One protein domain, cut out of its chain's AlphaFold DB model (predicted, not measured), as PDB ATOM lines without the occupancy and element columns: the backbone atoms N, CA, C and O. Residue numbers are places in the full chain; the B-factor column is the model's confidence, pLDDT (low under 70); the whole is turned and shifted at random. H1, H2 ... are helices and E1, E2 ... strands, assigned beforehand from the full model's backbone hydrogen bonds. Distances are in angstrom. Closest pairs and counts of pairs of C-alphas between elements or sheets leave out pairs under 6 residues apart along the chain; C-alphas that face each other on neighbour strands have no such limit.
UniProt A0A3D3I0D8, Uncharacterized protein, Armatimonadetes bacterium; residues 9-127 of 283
ATOM      1  N   ILE A   9      40.865  32.844 -27.940       92.81
ATOM      2  CA  ILE A   9      41.402  32.385 -29.218       92.81
ATOM      3  C   ILE A   9      40.259  32.296 -30.233       92.81
ATOM      4  O   ILE A   9      39.195  31.747 -29.950       92.81
ATOM      5  N   GLU A  10      40.471  32.823 -31.438       91.81
ATOM      6  CA  GLU A  10      39.478  32.774 -32.514       91.81
ATOM      7  C   GLU A  10      39.234  31.320 -32.970       91.81
ATOM      8  O   GLU A  10      40.176  30.684 -33.456       91.81
ATOM      9  N   PRO A  11      38.002  30.777 -32.876       91.19
ATOM     10  CA  PRO A  11      37.751  29.357 -33.126       91.19
ATOM     11  C   PRO A  11      38.205  28.844 -34.499       91.19
ATOM     12  O   PRO A  11      38.746  27.742 -34.574       91.19
ATOM     13  N   MET A  12      38.052  29.614 -35.587       87.75
ATOM     14  CA  MET A  12      38.497  29.161 -36.916       87.75
ATOM     15  C   MET A  12      40.017  29.060 -37.028       87.75
ATOM     16  O   MET A  12      40.494  28.351 -37.910       87.75
ATOM     17  N   SER A  13      40.784  29.747 -36.177       87.00
ATOM     18  CA  SER A  13      42.240  29.583 -36.147       87.00
ATOM     19  C   SER A  13      42.643  28.211 -35.599       87.00
ATOM     20  O   SER A  13      43.633  27.646 -36.050       87.00
ATOM     21  N   PHE A  14      41.849  27.635 -34.687       88.25
ATOM     22  CA  PHE A  14      42.041  26.261 -34.230       88.25
ATOM     23  C   PHE A  14      41.414  25.262 -35.205       88.25
ATOM     24  O   PHE A  14      42.109  24.444 -35.787       88.25
ATOM     25  N   TYR A  15      40.108  25.335 -35.449       88.75
ATOM     26  CA  TYR A  15      39.406  24.314 -36.234       88.75
ATOM     27  C   TYR A  15      39.742  24.332 -37.734       88.75
ATOM     28  O   TYR A  15      39.529  23.334 -38.417       88.75
ATOM     29  N   GLY A  16      40.282  25.440 -38.249       83.25
ATOM     30  CA  GLY A  16      40.803  25.548 -39.614       83.25
ATOM     31  C   GLY A  16      42.234  25.030 -39.783       83.25
ATOM     32  O   GLY A  16      42.825  25.259 -40.837       83.25
ATOM     33  N   MET A  17      42.808  24.388 -38.762       86.69
ATOM     34  CA  MET A  17      44.158  23.831 -38.818       86.69
ATOM     35  C   MET A  17      44.284  22.671 -39.808       86.69
ATOM     36  O   MET A  17      43.316  21.985 -40.150       86.69
ATOM     37  N   ARG A  18      45.522  22.406 -40.231       86.31
ATOM     38  CA  ARG A  18      45.831  21.252 -41.073       86.31
ATOM     39  C   ARG A  18      45.624  19.962 -40.285       86.31
ATOM     40  O   ARG A  18      46.181  19.801 -39.199       86.31
ATOM     41  N   THR A  19      44.883  19.023 -40.868       88.56
ATOM     42  CA  THR A  19      44.675  17.684 -40.304       88.56
ATOM     43  C   THR A  19      45.336  16.616 -41.176       88.56
ATOM     44  O   THR A  19      45.484  16.768 -42.388       88.56
ATOM     45  N   TYR A  20      45.743  15.516 -40.552       88.81
ATOM     46  CA  TYR A  20      46.365  14.356 -41.186       88.81
ATOM     47  C   TYR A  20      45.451  13.143 -41.012       88.81
ATOM     48  O   TYR A  20      45.752  12.194 -40.291       88.81
ATOM     49  N   ALA A  21      44.289  13.201 -41.660       85.94
ATOM     50  CA  ALA A  21      43.199  12.254 -41.439       85.94
ATOM     51  C   ALA A  21      43.398  10.867 -42.089       85.94
ATOM     52  O   ALA A  21      42.665   9.940 -41.768       85.94
ATOM     53  N   ASN A  22      44.385  10.706 -42.977       83.94
ATOM     54  CA  ASN A  22      44.659   9.448 -43.694       83.94
ATOM     55  C   ASN A  22      45.897   8.703 -43.158       83.94
ATOM     56  O   ASN A  22      46.489   7.889 -43.860       83.94
ATOM     57  N   GLN A  23      46.338   9.039 -41.945       85.94
ATOM     58  CA  GLN A  23      47.482   8.413 -41.283       85.94
ATOM     59  C   GLN A  23      47.011   7.330 -40.300       85.94
ATOM     60  O   GLN A  23      45.832   7.265 -39.940       85.94
ATOM     61  N   ALA A  24      47.936   6.482 -39.835       88.12
ATOM     62  CA  ALA A  24      47.633   5.440 -38.845       88.12
ATOM     63  C   ALA A  24      46.988   6.021 -37.568       88.12
ATOM     64  O   ALA A  24      46.027   5.453 -37.041       88.12
ATOM     65  N   ASN A  25      47.467   7.198 -37.157       91.31
ATOM     66  CA  ASN A  25      46.961   8.010 -36.053       91.31
ATOM     67  C   ASN A  25      46.381   9.319 -36.598       91.31
ATOM     68  O   ASN A  25      46.884   9.845 -37.593       91.31
ATOM     69  N   PHE A  26      45.360   9.875 -35.948       92.50
ATOM     70  CA  PHE A  26      44.859  11.193 -36.324       92.50
ATOM     71  C   PHE A  26      45.898  12.245 -35.955       92.50
ATOM     72  O   PHE A  26      46.261  12.370 -34.789       92.50
ATOM     73  N   GLY A  27      46.372  13.004 -36.938       92.62
ATOM     74  CA  GLY A  27      47.281  14.115 -36.696       92.62
ATOM     75  C   GLY A  27      46.612  15.463 -36.909       92.62
ATOM     76  O   GLY A  27      45.764  15.601 -37.790       92.62
ATOM     77  N   PHE A  28      47.076  16.488 -36.209       91.75
ATOM     78  CA  PHE A  28      46.881  17.873 -36.636       91.75
ATOM     79  C   PHE A  28      48.126  18.709 -36.359       91.75
ATOM     80  O   PHE A  28      48.873  18.433 -35.419       91.75
ATOM     81  N   LEU A  29      48.363  19.719 -37.195       88.00
ATOM     82  CA  LEU A  29      49.442  20.681 -37.000       88.00
ATOM     83  C   LEU A  29      48.852  22.024 -36.597       88.00
ATOM     84  O   LEU A  29      48.082  22.624 -37.346       88.00
ATOM     85  N   SER A  30      49.266  22.503 -35.432       78.31
ATOM     86  CA  SER A  30      49.055  23.889 -35.046       78.31
ATOM     87  C   SER A  30      50.171  24.765 -35.620       78.31
ATOM     88  O   SER A  30      51.351  24.487 -35.405       78.31
ATOM     89  N   GLU A  31      49.791  25.828 -36.332       76.88
ATOM     90  CA  GLU A  31      50.729  26.791 -36.915       76.88
ATOM     91  C   GLU A  31      50.659  28.148 -36.194       76.88
ATOM     92  O   GLU A  31      51.651  28.617 -35.630       76.88
ATOM     93  N   SER A  32      49.485  28.785 -36.188       86.00
ATOM     94  CA  SER A  32      49.273  30.089 -35.555       86.00
ATOM     95  C   SER A  32      47.817  30.299 -35.168       86.00
ATOM     96  O   SER A  32      46.913  29.956 -35.933       86.00
ATOM     97  N   TRP A  33      47.598  30.951 -34.033       88.69
ATOM     98  CA  TRP A  33      46.272  31.234 -33.508       88.69
ATOM     99  C   TRP A  33      46.079  32.710 -33.228       88.69
ATOM    100  O   TRP A  33      46.999  33.415 -32.816       88.69
ATOM    101  N   HIS A  34      44.865  33.193 -33.458       91.31
ATOM    102  CA  HIS A  34      44.556  34.603 -33.264       91.31
ATOM    103  C   HIS A  34      44.043  34.805 -31.845       91.31
ATOM    104  O   HIS A  34      42.904  34.447 -31.544       91.31
ATOM    105  N   LEU A  35      44.887  35.385 -30.995       92.06
ATOM    106  CA  LEU A  35      44.492  35.850 -29.674       92.06
ATOM    107  C   LEU A  35      43.803  37.205 -29.818       92.06
ATOM    108  O   LEU A  35      44.370  38.149 -30.370       92.06
ATOM    109  N   VAL A  36      42.580  37.285 -29.312       91.62
ATOM    110  CA  VAL A  36      41.746  38.482 -29.272       91.62
ATOM    111  C   VAL A  36      41.590  38.919 -27.822       91.62
ATOM    112  O   VAL A  36      41.549  38.086 -26.919       91.62
ATOM    113  N   MET A  37      41.525  40.234 -27.605       90.12
ATOM    114  CA  MET A  37      41.536  40.849 -26.274       90.12
ATOM    115  C   MET A  37      42.785  40.432 -25.494       90.12
ATOM    116  O   MET A  37      42.711  40.014 -24.341       90.12
ATOM    117  N   ALA A  38      43.939  40.516 -26.165       87.06
ATOM    118  CA  ALA A  38      45.219  40.126 -25.595       87.06
ATOM    119  C   ALA A  38      45.457  40.834 -24.241       87.06
ATOM    120  O   ALA A  38      45.316  42.061 -24.160       87.06
ATOM    121  N   PRO A  39      45.791  40.084 -23.174       85.88
ATOM    122  CA  PRO A  39      46.113  40.655 -21.872       85.88
ATOM    123  C   PRO A  39      47.441  41.422 -21.934       85.88
ATOM    124  O   PRO A  39      48.243  41.237 -22.849       85.88
ATOM    125  N   ALA A  40      47.705  42.253 -20.922       84.44
ATOM    126  CA  ALA A  40      48.972  42.981 -20.814       84.44
ATOM    127  C   ALA A  40      50.191  42.050 -20.655       84.44
ATOM    128  O   ALA A  40      51.286  42.412 -21.070       84.44
ATOM    129  N   SER A  41      49.993  40.863 -20.069       85.25
ATOM    130  CA  SER A  41      50.991  39.797 -19.997       85.25
ATOM    131  C   SER A  41      50.379  38.472 -20.437       85.25
ATOM    132  O   SER A  41      49.251  38.148 -20.070       85.25
ATOM    133  N   TYR A  42      51.140  37.723 -21.229       84.75
ATOM    134  CA  TYR A  42      50.770  36.436 -21.819       84.75
ATOM    135  C   TYR A  42      51.855  35.366 -21.604       84.75
ATOM    136  O   TYR A  42      51.800  34.294 -22.202       84.75
ATOM    137  N   GLU A  43      52.840  35.642 -20.742       83.88
ATOM    138  CA  GLU A  43      53.970  34.743 -20.457       83.88
ATOM    139  C   GLU A  43      53.521  33.393 -19.882       83.88
ATOM    140  O   GLU A  43      54.145  32.367 -20.140       83.88
ATOM    141  N   SER A  44      52.409  33.379 -19.143       88.88
ATOM    142  CA  SER A  44      51.827  32.175 -18.545       88.88
ATOM    143  C   SER A  44      50.848  31.439 -19.466       88.88
ATOM    144  O   SER A  44      50.197  30.491 -19.021       88.88
ATOM    145  N   MET A  45      50.687  31.867 -20.726       93.06
ATOM    146  CA  MET A  45      49.683  31.280 -21.606       93.06
ATOM    147  C   MET A  45      50.132  29.927 -22.165       93.06
ATOM    148  O   MET A  45      51.122  29.821 -22.897       93.06
ATOM    149  N   THR A  46      49.339  28.896 -21.909       93.50
ATOM    150  CA  THR A  46      49.635  27.514 -22.298       93.50
ATOM    151  C   THR A  46      48.497  26.897 -23.097       93.50
ATOM    152  O   THR A  46      47.320  27.212 -22.909       93.50
ATOM    153  N   PHE A  47      48.861  26.011 -24.019       94.00
ATOM    154  CA  PHE A  47      47.941  25.159 -24.764       94.00
ATOM    155  C   PHE A  47      47.913  23.799 -24.083       94.00
ATOM    156  O   PHE A  47      48.974  23.241 -23.807       94.00
ATOM    157  N   HIS A  48      46.721  23.264 -23.851       95.00
ATOM    158  CA  HIS A  48      46.503  21.948 -23.268       95.00
ATOM    159  C   HIS A  48      45.595  21.135 -24.185       95.00
ATOM    160  O   HIS A  48      44.552  21.625 -24.615       95.00
ATOM    161  N   LEU A  49      45.944  19.880 -24.443       95.94
ATOM    162  CA  LEU A  49      45.054  18.925 -25.098       95.94
ATOM    163  C   LEU A  49      44.661  17.830 -24.115       95.94
ATOM    164  O   LEU A  49      45.528  17.203 -23.506       95.94
ATOM    165  N   LYS A  50      43.358  17.577 -23.995       97.25
ATOM    166  CA  LYS A  50      42.801  16.631 -23.027       97.25
ATOM    167  C   LYS A  50      41.890  15.600 -23.675       97.25
ATOM    168  O   LYS A  50      41.220  15.897 -24.666       97.25
ATOM    169  N   LYS A  51      41.814  14.426 -23.043       96.94
ATOM    170  CA  LYS A  51      40.786  13.400 -23.260       96.94
ATOM    171  C   LYS A  51      40.167  13.043 -21.908       96.94
ATOM    172  O   LYS A  51      40.814  12.409 -21.077       96.94
ATOM    173  N   GLY A  52      38.935  13.492 -21.664       94.06
ATOM    174  CA  GLY A  52      38.369  13.498 -20.311       94.06
ATOM    175  C   GLY A  52      39.240  14.324 -19.355       94.06
ATOM    176  O   GLY A  52      39.625  15.452 -19.677       94.06
ATOM    177  N   ASP A  53      39.598  13.740 -18.212       93.81
ATOM    178  CA  ASP A  53      40.474  14.375 -17.217       93.81
ATOM    179  C   ASP A  53      41.971  14.176 -17.499       93.81
ATOM    180  O   ASP A  53      42.813  14.803 -16.854       93.81
ATOM    181  N   GLN A  54      42.325  13.336 -18.476       95.88
ATOM    182  CA  GLN A  54      43.716  13.089 -18.838       95.88
ATOM    183  C   GLN A  54      44.263  14.232 -19.699       95.88
ATOM    184  O   GLN A  54      43.755  14.505 -20.789       95.88
ATOM    185  N   GLU A  55      45.349  14.853 -19.237       96.12
ATOM    186  CA  GLU A  55      46.160  15.779 -20.029       96.12
ATOM    187  C   GLU A  55      47.130  14.987 -20.918       96.12
ATOM    188  O   GLU A  55      47.879  14.138 -20.435       96.12
ATOM    189  N   LEU A  56      47.067  15.219 -22.230       93.00
ATOM    190  CA  LEU A  56      47.852  14.494 -23.234       93.00
ATOM    191  C   LEU A  56      49.082  15.279 -23.674       93.00
ATOM    192  O   LEU A  56      50.141  14.702 -23.901       93.00
ATOM    193  N   VAL A  57      48.922  16.592 -23.840       89.69
ATOM    194  CA  VAL A  57      49.956  17.487 -24.356       89.69
ATOM    195  C   VAL A  57      49.800  18.853 -23.710       89.69
ATOM    196  O   VAL A  57      48.677  19.352 -23.617       89.69
ATOM    197  N   THR A  58      50.934  19.464 -23.366       90.19
ATOM    198  CA  THR A  58      51.006  20.845 -22.892       90.19
ATOM    199  C   THR A  58      52.152  21.571 -23.578       90.19
ATOM    200  O   THR A  58      53.282  21.084 -23.594       90.19
ATOM    201  N   TYR A  59      51.861  22.744 -24.136       90.12
ATOM    202  CA  TYR A  59      52.852  23.582 -24.805       90.12
ATOM    203  C   TYR A  59      52.782  25.036 -24.345       90.12
ATOM    204  O   TYR A  59      51.703  25.581 -24.101       90.12
ATOM    205  N   GLY A  60      53.952  25.673 -24.285       90.56
ATOM    206  CA  GLY A  60      54.079  27.121 -24.189       90.56
ATOM    207  C   GLY A  60      53.953  27.804 -25.553       90.56
ATOM    208  O   GLY A  60      54.006  27.162 -26.610       90.56
ATOM    209  N   HIS A  61      53.835  29.128 -25.516       89.50
ATOM    210  CA  HIS A  61      53.711  29.964 -26.703       89.50
ATOM    211  C   HIS A  61      54.836  30.989 -26.812       89.50
ATOM    212  O   HIS A  61      55.477  31.356 -25.828       89.50
ATOM    213  N   TYR A  62      55.039  31.478 -28.026       89.19
ATOM    214  CA  TYR A  62      55.560  32.818 -28.258       89.19
ATOM    215  C   TYR A  62      54.535  33.612 -29.066       89.19
ATOM    216  O   TYR A  62      53.584  33.047 -29.619       89.19
ATOM    217  N   PHE A  63      54.703  34.929 -29.086       90.06
ATOM    218  CA  PHE A  63      53.703  35.841 -29.618       90.06
ATOM    219  C   PHE A  63      54.331  36.822 -30.586       90.06
ATOM    220  O   PHE A  63      55.329  37.455 -30.247       90.06
ATOM    221  N   ASP A  64      53.701  36.986 -31.745       89.50
ATOM    222  CA  ASP A  64      54.018  38.098 -32.632       89.50
ATOM    223  C   ASP A  64      53.097  39.277 -32.313       89.50
ATOM    224  O   ASP A  64      51.869  39.133 -32.185       89.50
ATOM    225  N   ASP A  65      53.703  40.458 -32.220       88.25
ATOM    226  CA  ASP A  65      52.971  41.711 -32.139       88.25
ATOM    227  C   ASP A  65      52.186  41.977 -33.425       88.25
ATOM    228  O   ASP A  65      52.560  41.586 -34.534       88.25
ATOM    229  N   THR A  66      51.078  42.694 -33.268       89.38
ATOM    230  CA  THR A  66      50.276  43.186 -34.387       89.38
ATOM    231  C   THR A  66      50.110  44.698 -34.257       89.38
ATOM    232  O   THR A  66      50.254  45.231 -33.153       89.38
ATOM    233  N   PRO A  67      49.746  45.412 -35.339       89.19
ATOM    234  CA  PRO A  67      49.433  46.840 -35.261       89.19
ATOM    235  C   PRO A  67      48.290  47.183 -34.289       89.19
ATOM    236  O   PRO A  67      48.114  48.348 -33.937       89.19
ATOM    237  N   TRP A  68      47.509  46.191 -33.848       90.56
ATOM    238  CA  TRP A  68      46.395  46.370 -32.925       90.56
ATOM    239  C   TRP A  68      46.719  45.756 -31.557       90.56
ATOM    240  O   TRP A  68      46.746  44.532 -31.431       90.56
ATOM    241  N   PRO A  69      46.870  46.562 -30.489       88.69
ATOM    242  CA  PRO A  69      47.251  46.067 -29.164       88.69
ATOM    243  C   PRO A  69      46.331  44.984 -28.589       88.69
ATOM    244  O   PRO A  69      46.794  44.143 -27.826       88.69
ATOM    245  N   ALA A  70      45.056  44.971 -28.984       90.44
ATOM    246  CA  ALA A  70      44.081  43.968 -28.563       90.44
ATOM    247  C   ALA A  70      44.239  42.603 -29.262       90.44
ATOM    248  O   ALA A  70      43.507  41.676 -28.922       90.44
ATOM    249  N   PHE A  71      45.148  42.466 -30.231       91.88
ATOM    250  CA  PHE A  71      45.355  41.238 -30.993       91.88
ATOM    251  C   PHE A  71      46.815  40.793 -30.949       91.88
ATOM    252  O   PHE A  71      47.735  41.616 -30.997       91.88
ATOM    253  N   ARG A  72      47.027  39.478 -30.889       91.56
ATOM    254  CA  ARG A  72      48.339  38.828 -31.023       91.56
ATOM    255  C   ARG A  72      48.226  37.564 -31.862       91.56
ATOM    256  O   ARG A  72      47.170  36.929 -31.889       91.56
ATOM    257  N   LEU A  73      49.319  37.190 -32.520       90.12
ATOM    258  CA  LEU A  73      49.459  35.854 -33.094       90.12
ATOM    259  C   LEU A  73      50.153  34.970 -32.066       90.12
ATOM    260  O   LEU A  73      51.323  35.184 -31.770       90.12
ATOM    261  N   ALA A  74      49.435  33.999 -31.512       90.06
ATOM    262  CA  ALA A  74      50.004  32.987 -30.634       90.06
ATOM    263  C   ALA A  74      50.555  31.833 -31.476       90.06
ATOM    264  O   ALA A  74      49.843  31.278 -32.319       90.06
ATOM    265  N   ARG A  75      51.810  31.455 -31.244       88.56
ATOM    266  CA  ARG A  75      52.486  30.351 -31.935       88.56
ATOM    267  C   ARG A  75      53.070  29.383 -30.922       88.56
ATOM    268  O   ARG A  75      53.574  29.800 -29.881       88.56
ATOM    269  N   LEU A  76      53.016  28.091 -31.226       85.75
ATOM    270  CA  LEU A  76      53.665  27.075 -30.399       85.75
ATOM    271  C   LEU A  76      55.185  27.228 -30.464       85.75
ATOM    272  O   LEU A  76      55.737  27.360 -31.553       85.75
ATOM    273  N   GLN A  77      55.866  27.149 -29.315       83.81
ATOM    274  CA  GLN A  77      57.338  27.215 -29.253       83.81
ATOM    275  C   GLN A  77      58.023  26.071 -30.021       83.81
ATOM    276  O   GLN A  77      59.118  26.253 -30.546       83.81
ATOM    277  N   TYR A  78      57.355  24.923 -30.142       80.81
ATOM    278  CA  TYR A  78      57.844  23.754 -30.871       80.81
ATOM    279  C   TYR A  78      56.712  23.181 -31.729       80.81
ATOM    280  O   TYR A  78      56.022  22.258 -31.292       80.81
ATOM    281  N   PRO A  79      56.451  23.748 -32.923       78.25
ATOM    282  CA  PRO A  79      55.369  23.271 -33.766       78.25
ATOM    283  C   PRO A  79      55.711  21.869 -34.279       78.25
ATOM    284  O   PRO A  79      56.580  21.687 -35.131       78.25
ATOM    285  N   ALA A  80      55.014  20.870 -33.749       83.31
ATOM    286  CA  ALA A  80      55.055  19.495 -34.214       83.31
ATOM    287  C   ALA A  80      53.619  18.990 -34.394       83.31
ATOM    288  O   ALA A  80      52.726  19.414 -33.650       83.31
ATOM    289  N   PRO A  81      53.366  18.088 -35.360       89.38
ATOM    290  CA  PRO A  81      52.075  17.428 -35.446       89.38
ATOM    291  C   PRO A  81      51.756  16.710 -34.131       89.38
ATOM    292  O   PRO A  81      52.570  15.936 -33.624       89.38
ATOM    293  N   ILE A  82      50.568  16.963 -33.590       91.94
ATOM    294  CA  ILE A  82      50.042  16.220 -32.447       91.94
ATOM    295  C   ILE A  82      49.335  14.986 -32.994       91.94
ATOM    296  O   ILE A  82      48.427  15.120 -33.813       91.94
ATOM    297  N   TRP A  83      49.746  13.803 -32.538       94.50
ATOM    298  CA  TRP A  83      49.200  12.519 -32.977       94.50
ATOM    299  C   TRP A  83      48.306  11.901 -31.904       94.50
ATOM    300  O   TRP A  83      48.711  11.761 -30.753       94.50
ATOM    301  N   LEU A  84      47.097  11.504 -32.296       95.06
ATOM    302  CA  LEU A  84      46.085  10.878 -31.451       95.06
ATOM    303  C   LEU A  84      45.768   9.479 -31.979       95.06
ATOM    304  O   LEU A  84      45.314   9.308 -33.110       95.06
ATOM    305  N   GLU A  85      46.013   8.471 -31.146       93.00
ATOM    306  CA  GLU A  85      45.877   7.059 -31.538       93.00
ATOM    307  C   GLU A  85      44.465   6.511 -31.324       93.00
ATOM    308  O   GLU A  85      44.049   5.545 -31.965       93.00
ATOM    309  N   GLN A  86      43.726   7.122 -30.400       94.56
ATOM    310  CA  GLN A  86      42.423   6.644 -29.966       94.56
ATOM    311  C   GLN A  86      41.315   7.553 -30.489       94.56
ATOM    312  O   GLN A  86      41.407   8.775 -30.401       94.56
ATOM    313  N   GLU A  87      40.212   6.972 -30.938       95.94
ATOM    314  CA  GLU A  87      38.995   7.748 -31.165       95.94
ATOM    315  C   GLU A  87      38.376   8.250 -29.852       95.94
ATOM    316  O   GLU A  87      38.711   7.778 -28.755       95.94
ATOM    317  N   GLY A  88      37.498   9.243 -29.964       97.06
ATOM    318  CA  GLY A  88      36.744   9.787 -28.842       97.06
ATOM    319  C   GLY A  88      36.635  11.305 -28.858       97.06
ATOM    320  O   GLY A  88      36.890  11.971 -29.865       97.06
ATOM    321  N   GLU A  89      36.227  11.830 -27.710       98.12
ATOM    322  CA  GLU A  89      36.043  13.254 -27.457       98.12
ATOM    323  C   GLU A  89      37.295  13.853 -26.823       98.12
ATOM    324  O   GLU A  89      37.886  13.284 -25.900       98.12
ATOM    325  N   TYR A  90      37.682  15.015 -27.327       98.12
ATOM    326  CA  TYR A  90      38.862  15.750 -26.908       98.12
ATOM    327  C   TYR A  90      38.497  17.208 -26.666       98.12
ATOM    328  O   TYR A  90      37.550  17.735 -27.255       98.12
ATOM    329  N   VAL A  91      39.281  17.879 -25.828       97.31
ATOM    330  CA  VAL A  91      39.179  19.327 -25.630       97.31
ATOM    331  C   VAL A  91      40.570  19.927 -25.726       97.31
ATOM    332  O   VAL A  91      41.469  19.546 -24.976       97.31
ATOM    333  N   ALA A  92      40.739  20.867 -26.651       95.44
ATOM    334  CA  ALA A  92      41.886  21.761 -26.654       95.44
ATOM    335  C   ALA A  92      41.549  23.013 -25.838       95.44
ATOM    336  O   ALA A  92      40.575  23.705 -26.126       95.44
ATOM    337  N   GLU A  93      42.338  23.305 -24.815       95.69
ATOM    338  CA  GLU A  93      42.147  24.440 -23.919       95.69
ATOM    339  C   GLU A  93      43.331  25.399 -24.026       95.69
ATOM    340  O   GLU A  93      44.487  24.987 -24.100       95.69
ATOM    341  N   TYR A  94      43.034  26.691 -23.959       93.94
ATOM    342  CA  TYR A  94      44.028  27.715 -23.676       93.94
ATOM    343  C   TYR A  94      43.845  28.170 -22.258       93.94
ATOM    344  O   TYR A  94      42.726  28.503 -21.851       93.94
ATOM    345  N   ARG A  95      44.946  28.202 -21.520       94.75
ATOM    346  CA  ARG A  95      44.960  28.679 -20.148       94.75
ATOM    347  C   ARG A  95      45.847  29.905 -20.040       94.75
ATOM    348  O   ARG A  95      46.883  29.968 -20.686       94.75
ATOM    349  N   LEU A  96      45.420  30.859 -19.227       92.75
ATOM    350  CA  LEU A  96      46.201  32.015 -18.797       92.75
ATOM    351  C   LEU A  96      46.157  32.031 -17.273       92.75
ATOM    352  O   LEU A  96      45.069  31.962 -16.695       92.75
ATOM    353  N   ASP A  97      47.320  32.048 -16.625       91.62
ATOM    354  CA  ASP A  97      47.434  31.945 -15.161       91.62
ATOM    355  C   ASP A  97      46.641  30.750 -14.585       91.62
ATOM    356  O   ASP A  97      45.942  30.850 -13.575       91.62
ATOM    357  N   GLY A  98      46.675  29.615 -15.294       91.25
ATOM    358  CA  GLY A  98      45.961  28.386 -14.932       91.25
ATOM    359  C   GLY A  98      44.445  28.397 -15.184       91.25
ATOM    360  O   GLY A  98      43.800  27.363 -15.009       91.25
ATOM    361  N   LYS A  99      43.855  29.513 -15.626       93.25
ATOM    362  CA  LYS A  99      42.417  29.625 -15.926       93.25
ATOM    363  C   LYS A  99      42.147  29.419 -17.407       93.25
ATOM    364  O   LYS A  99      42.815  30.018 -18.241       93.25
ATOM    365  N   VAL A 100      41.130  28.623 -17.738       94.44
ATOM    366  CA  VAL A 100      40.717  28.391 -19.130       94.44
ATOM    367  C   VAL A 100      40.127  29.672 -19.725       94.44
ATOM    368  O   VAL A 100      39.080  30.141 -19.279       94.44
ATOM    369  N   ILE A 101      40.784  30.209 -20.752       93.38
ATOM    370  CA  ILE A 101      40.340  31.387 -21.510       93.38
ATOM    371  C   ILE A 101      39.635  31.005 -22.817       93.38
ATOM    372  O   ILE A 101      38.822  31.759 -23.341       93.38
ATOM    373  N   SER A 102      39.904  29.817 -23.358       94.69
ATOM    374  CA  SER A 102      39.215  29.275 -24.534       94.69
ATOM    375  C   SER A 102      39.223  27.757 -24.498       94.69
ATOM    376  O   SER A 102      40.213  27.162 -24.078       94.69
ATOM    377  N   ALA A 103      38.124  27.139 -24.922       95.75
ATOM    378  CA  ALA A 103      37.972  25.692 -24.974       95.75
ATOM    379  C   ALA A 103      37.362  25.268 -26.312       95.75
ATOM    380  O   ALA A 103      36.316  25.767 -26.732       95.75
ATOM    381  N   PHE A 104      38.013  24.311 -26.957       95.44
ATOM    382  CA  PHE A 104      37.678  23.825 -28.283       95.44
ATOM    383  C   PHE A 104      37.415  22.323 -28.219       95.44
ATOM    384  O   PHE A 104      38.346  21.528 -28.387       95.44
ATOM    385  N   PRO A 105      36.175  21.908 -27.910       96.44
ATOM    386  CA  PRO A 105      35.827  20.502 -27.940       96.44
ATOM    387  C   PRO A 105      35.778  20.003 -29.386       96.44
ATOM    388  O   PRO A 105      35.321  20.706 -30.287       96.44
ATOM    389  N   PHE A 106      36.225  18.776 -29.609       95.75
ATOM    390  CA  PHE A 106      36.123  18.102 -30.898       95.75
ATOM    391  C   PHE A 106      36.037  16.591 -30.714       95.75
ATOM    392  O   PHE A 106      36.417  16.040 -29.680       95.75
ATOM    393  N   THR A 107      35.554  15.909 -31.745       96.06
ATOM    394  CA  THR A 107      35.460  14.448 -31.765       96.06
ATOM    395  C   THR A 107      36.249  13.918 -32.945       96.06
ATOM    396  O   THR A 107      36.099  14.412 -34.066       96.06
ATOM    397  N   ILE A 108      37.051  12.881 -32.702       94.81
ATOM    398  CA  ILE A 108      37.653  12.088 -33.771       94.81
ATOM    399  C   ILE A 108      37.089  10.676 -33.774       94.81
ATOM    400  O   ILE A 108      36.944  10.058 -32.722       94.81
ATOM    401  N   THR A 109      36.770  10.161 -34.959       93.44
ATOM    402  CA  THR A 109      36.293   8.778 -35.135       93.44
ATOM    403  C   THR A 109      37.153   8.053 -36.151       93.44
ATOM    404  O   THR A 109      37.473   8.632 -37.195       93.44
ATOM    405  N   LYS A 110      37.470   6.785 -35.896       91.19
ATOM    406  CA  LYS A 110      38.280   5.971 -36.802       91.19
ATOM    407  C   LYS A 110      37.380   5.141 -37.712       91.19
ATOM    408  O   LYS A 110      36.474   4.452 -37.253       91.19
ATOM    409  N   LYS A 111      37.639   5.164 -39.017       85.62
ATOM    410  CA  LYS A 111      37.038   4.247 -39.987       85.62
ATOM    411  C   LYS A 111      38.135   3.384 -40.594       85.62
ATOM    412  O   LYS A 111      38.987   3.876 -41.332       85.62
ATOM    413  N   SER A 112      38.095   2.095 -40.280       79.38
ATOM    414  CA  SER A 112      38.971   1.099 -40.893       79.38
ATOM    415  C   SER A 112      38.420   0.692 -42.260       79.38
ATOM    416  O   SER A 112      37.216   0.481 -42.421       79.38
ATOM    417  N   GLY A 113      39.301   0.595 -43.251       73.06
ATOM    418  CA  GLY A 113      39.002  -0.003 -44.545       73.06
ATOM    419  C   GLY A 113      38.703  -1.493 -44.395       73.06
ATOM    420  O   GLY A 113      39.281  -2.164 -43.546       73.06
ATOM    421  N   GLY A 114      37.782  -2.001 -45.216       70.00
ATOM    422  CA  GLY A 114      37.430  -3.425 -45.245       70.00
ATOM    423  C   GLY A 114      38.384  -4.292 -46.072       70.00
ATOM    424  O   GLY A 114      38.197  -5.503 -46.129       70.00
ATOM    425  N   ASP A 115      39.379  -3.691 -46.730       72.19
ATOM    426  CA  ASP A 115      40.388  -4.416 -47.499       72.19
ATOM    427  C   ASP A 115      41.519  -4.884 -46.571       72.19
ATOM    428  O   ASP A 115      42.288  -4.080 -46.042       72.19
ATOM    429  N   ALA A 116      41.616  -6.200 -46.376       63.19
ATOM    430  CA  ALA A 116      42.642  -6.817 -45.540       63.19
ATOM    431  C   ALA A 116      44.061  -6.707 -46.133       63.19
ATOM    432  O   ALA A 116      45.036  -6.831 -45.392       63.19
ATOM    433  N   TYR A 117      44.193  -6.466 -47.441       62.69
ATOM    434  CA  TYR A 117      45.477  -6.318 -48.136       62.69
ATOM    435  C   TYR A 117      45.918  -4.855 -48.257       62.69
ATOM    436  O   TYR A 117      47.093  -4.584 -48.498       62.69
ATOM    437  N   ASN A 118      44.994  -3.913 -48.050       63.16
ATOM    438  CA  ASN A 118      45.265  -2.481 -47.990       63.16
ATOM    439  C   ASN A 118      44.442  -1.836 -46.862       63.16
ATOM    440  O   ASN A 118      43.438  -1.167 -47.136       63.16
ATOM    441  N   PRO A 119      44.825  -2.044 -45.584       60.91
ATOM    442  CA  PRO A 119      44.092  -1.503 -44.449       60.91
ATOM    443  C   PRO A 119      44.234   0.023 -44.410       60.91
ATOM    444  O   PRO A 119      45.105   0.588 -43.750       60.91
ATOM    445  N   THR A 120      43.357   0.719 -45.126       76.06
ATOM    446  CA  THR A 120      43.296   2.178 -45.091       76.06
ATOM    447  C   THR A 120      42.643   2.613 -43.788       76.06
ATOM    448  O   THR A 120      41.525   2.197 -43.488       76.06
ATOM    449  N   THR A 121      43.303   3.474 -43.021       79.75
ATOM    450  CA  THR A 121      42.663   4.174 -41.906       79.75
ATOM    451  C   THR A 121      42.235   5.553 -42.381       79.75
ATOM    452  O   THR A 121      43.049   6.302 -42.919       79.75
ATOM    453  N   ALA A 122      40.968   5.888 -42.163       85.31
ATOM    454  CA  ALA A 122      40.456   7.235 -42.355       85.31
ATOM    455  C   ALA A 122      39.875   7.749 -41.039       85.31
ATOM    456  O   ALA A 122      39.036   7.098 -40.416       85.31
ATOM    457  N   TRP A 123      40.306   8.929 -40.626       88.31
ATOM    458  CA  TRP A 123      39.795   9.615 -39.452       88.31
ATOM    459  C   TRP A 123      38.782  10.678 -39.865       88.31
ATOM    460  O   TRP A 123      38.966  11.371 -40.864       88.31
ATOM    461  N   SER A 124      37.712  10.833 -39.088       88.56
ATOM    462  CA  SER A 124      36.840  12.006 -39.188       88.56
ATOM    463  C   SER A 124      37.152  12.967 -38.047       88.56
ATOM    464  O   SER A 124      37.444  12.515 -36.945       88.56
ATOM    465  N   PHE A 125      37.111  14.272 -38.321       90.38
ATOM    466  CA  PHE A 125      37.322  15.344 -37.349       90.38
ATOM    467  C   PHE A 125      36.082  16.225 -37.328       90.38
ATOM    468  O   PHE A 125      35.791  16.897 -38.322       90.38
ATOM    469  N   LYS A 126      35.345  16.169 -36.218       91.69
ATOM    470  CA  LYS A 126      34.088  16.889 -36.024       91.69
ATOM    471  C   LYS A 126      34.240  17.978 -34.980       91.69
ATOM    472  O   LYS A 126      34.804  17.739 -33.912       91.69
ATOM    473  N   THR A 127      33.684  19.144 -35.269       92.25
ATOM    474  CA  THR A 127      33.800  20.339 -34.433       92.25
ATOM    475  C   THR A 127      32.433  21.002 -34.236       92.25
ATOM    476  O   THR A 127      31.569  20.909 -35.113       92.25
TER     477      THR A 127
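AT A GLANCE: This is residues 9 to 127 of the 283 residues of an uncharacterized protein of Armatimonadetes bacterium (UniProt A0A3D3I0D8). What shape do these coordinates draw? A long sheet of seven strands, E3 E6 E5 E4 E8 E9 E10 in order across it, is curled like part of a barrel; the small sheet E1 E2 E7 lies at its open side, and helix H1 is beside E3. The loop between E9 and E10 makes one end of the long axis. What is it made of? The 119 printed residues have H1 and then E1 to E10 along the chain, mostly strand, with both sheets antiparallel. The whole is elongated, spans 56 by 30 by 23 A, and is only just compact, close to loose, with a radius of gyration of the C-alphas of 15.9 A.

HOW THE PARTS SIT: Where does H1 stand? H1, residues 11 to 15, is at the large sheet's level, with a height over the sheet of 2.2 A; its closest C-alphas to E3, residues 33 to 36, are Ser 13 and Trp 33, 5.1 A apart. In H1 every O i to N i+4 pair is within hydrogen-bond range. How is the small sheet paired? E1, residues 18 to 20, and E2, residues 26 to 29, form a hairpin, with N 20 and O 27 at 2.8 A; E7, residues 82 to 84, is the other neighbour of E2, with N 84 and O 26 at 2.8 A. How does the large sheet run? E4, residues 46 to 51, E5, residues 54 to 65, and E6, residues 71 to 76, make a meander, each the antiparallel neighbour of the one before, with N 47 and O 59 at 2.9 A and N 62 and O 75 at 2.9 A; E3 pairs with E6, N 33 and O 74 at 2.8 A, which completes a Greek key, four strands in a row with the first beside the fourth. E8, residues 88 to 96, E9, residues 99 to 112, and E10, residues 121 to 126, make another meander, with N 90 and O 106 at 2.9 A and N 111 and O 122 at 2.8 A; E4 and E8 are neighbours, N 48 and O 93 at 2.8 A. Where do the sheets meet? The closest C-alphas of E2 and E10 are Phe 26 and Trp 123, 6.2 A apart.

IN THESE COORDINATES: Where are the anchors? H1 begins at C-alpha 11 (37.751, 29.357, -33.126), and E10 ends at C-alpha 126 (34.088, 16.889, -36.024). Which strands are long? E9 measures 38.1 A and bends by 64 degrees at residue 102; E5 measures 32.9 A and E8 26.2 A.

THE WHOLE: How far does it reach? The two C-alphas farthest apart, Ala 40 and Tyr 117, are 56.5 A apart. Is it whole and confident? The printed part has no cut and no long link, and residues 116 to 119 are under 70 in pLDDT.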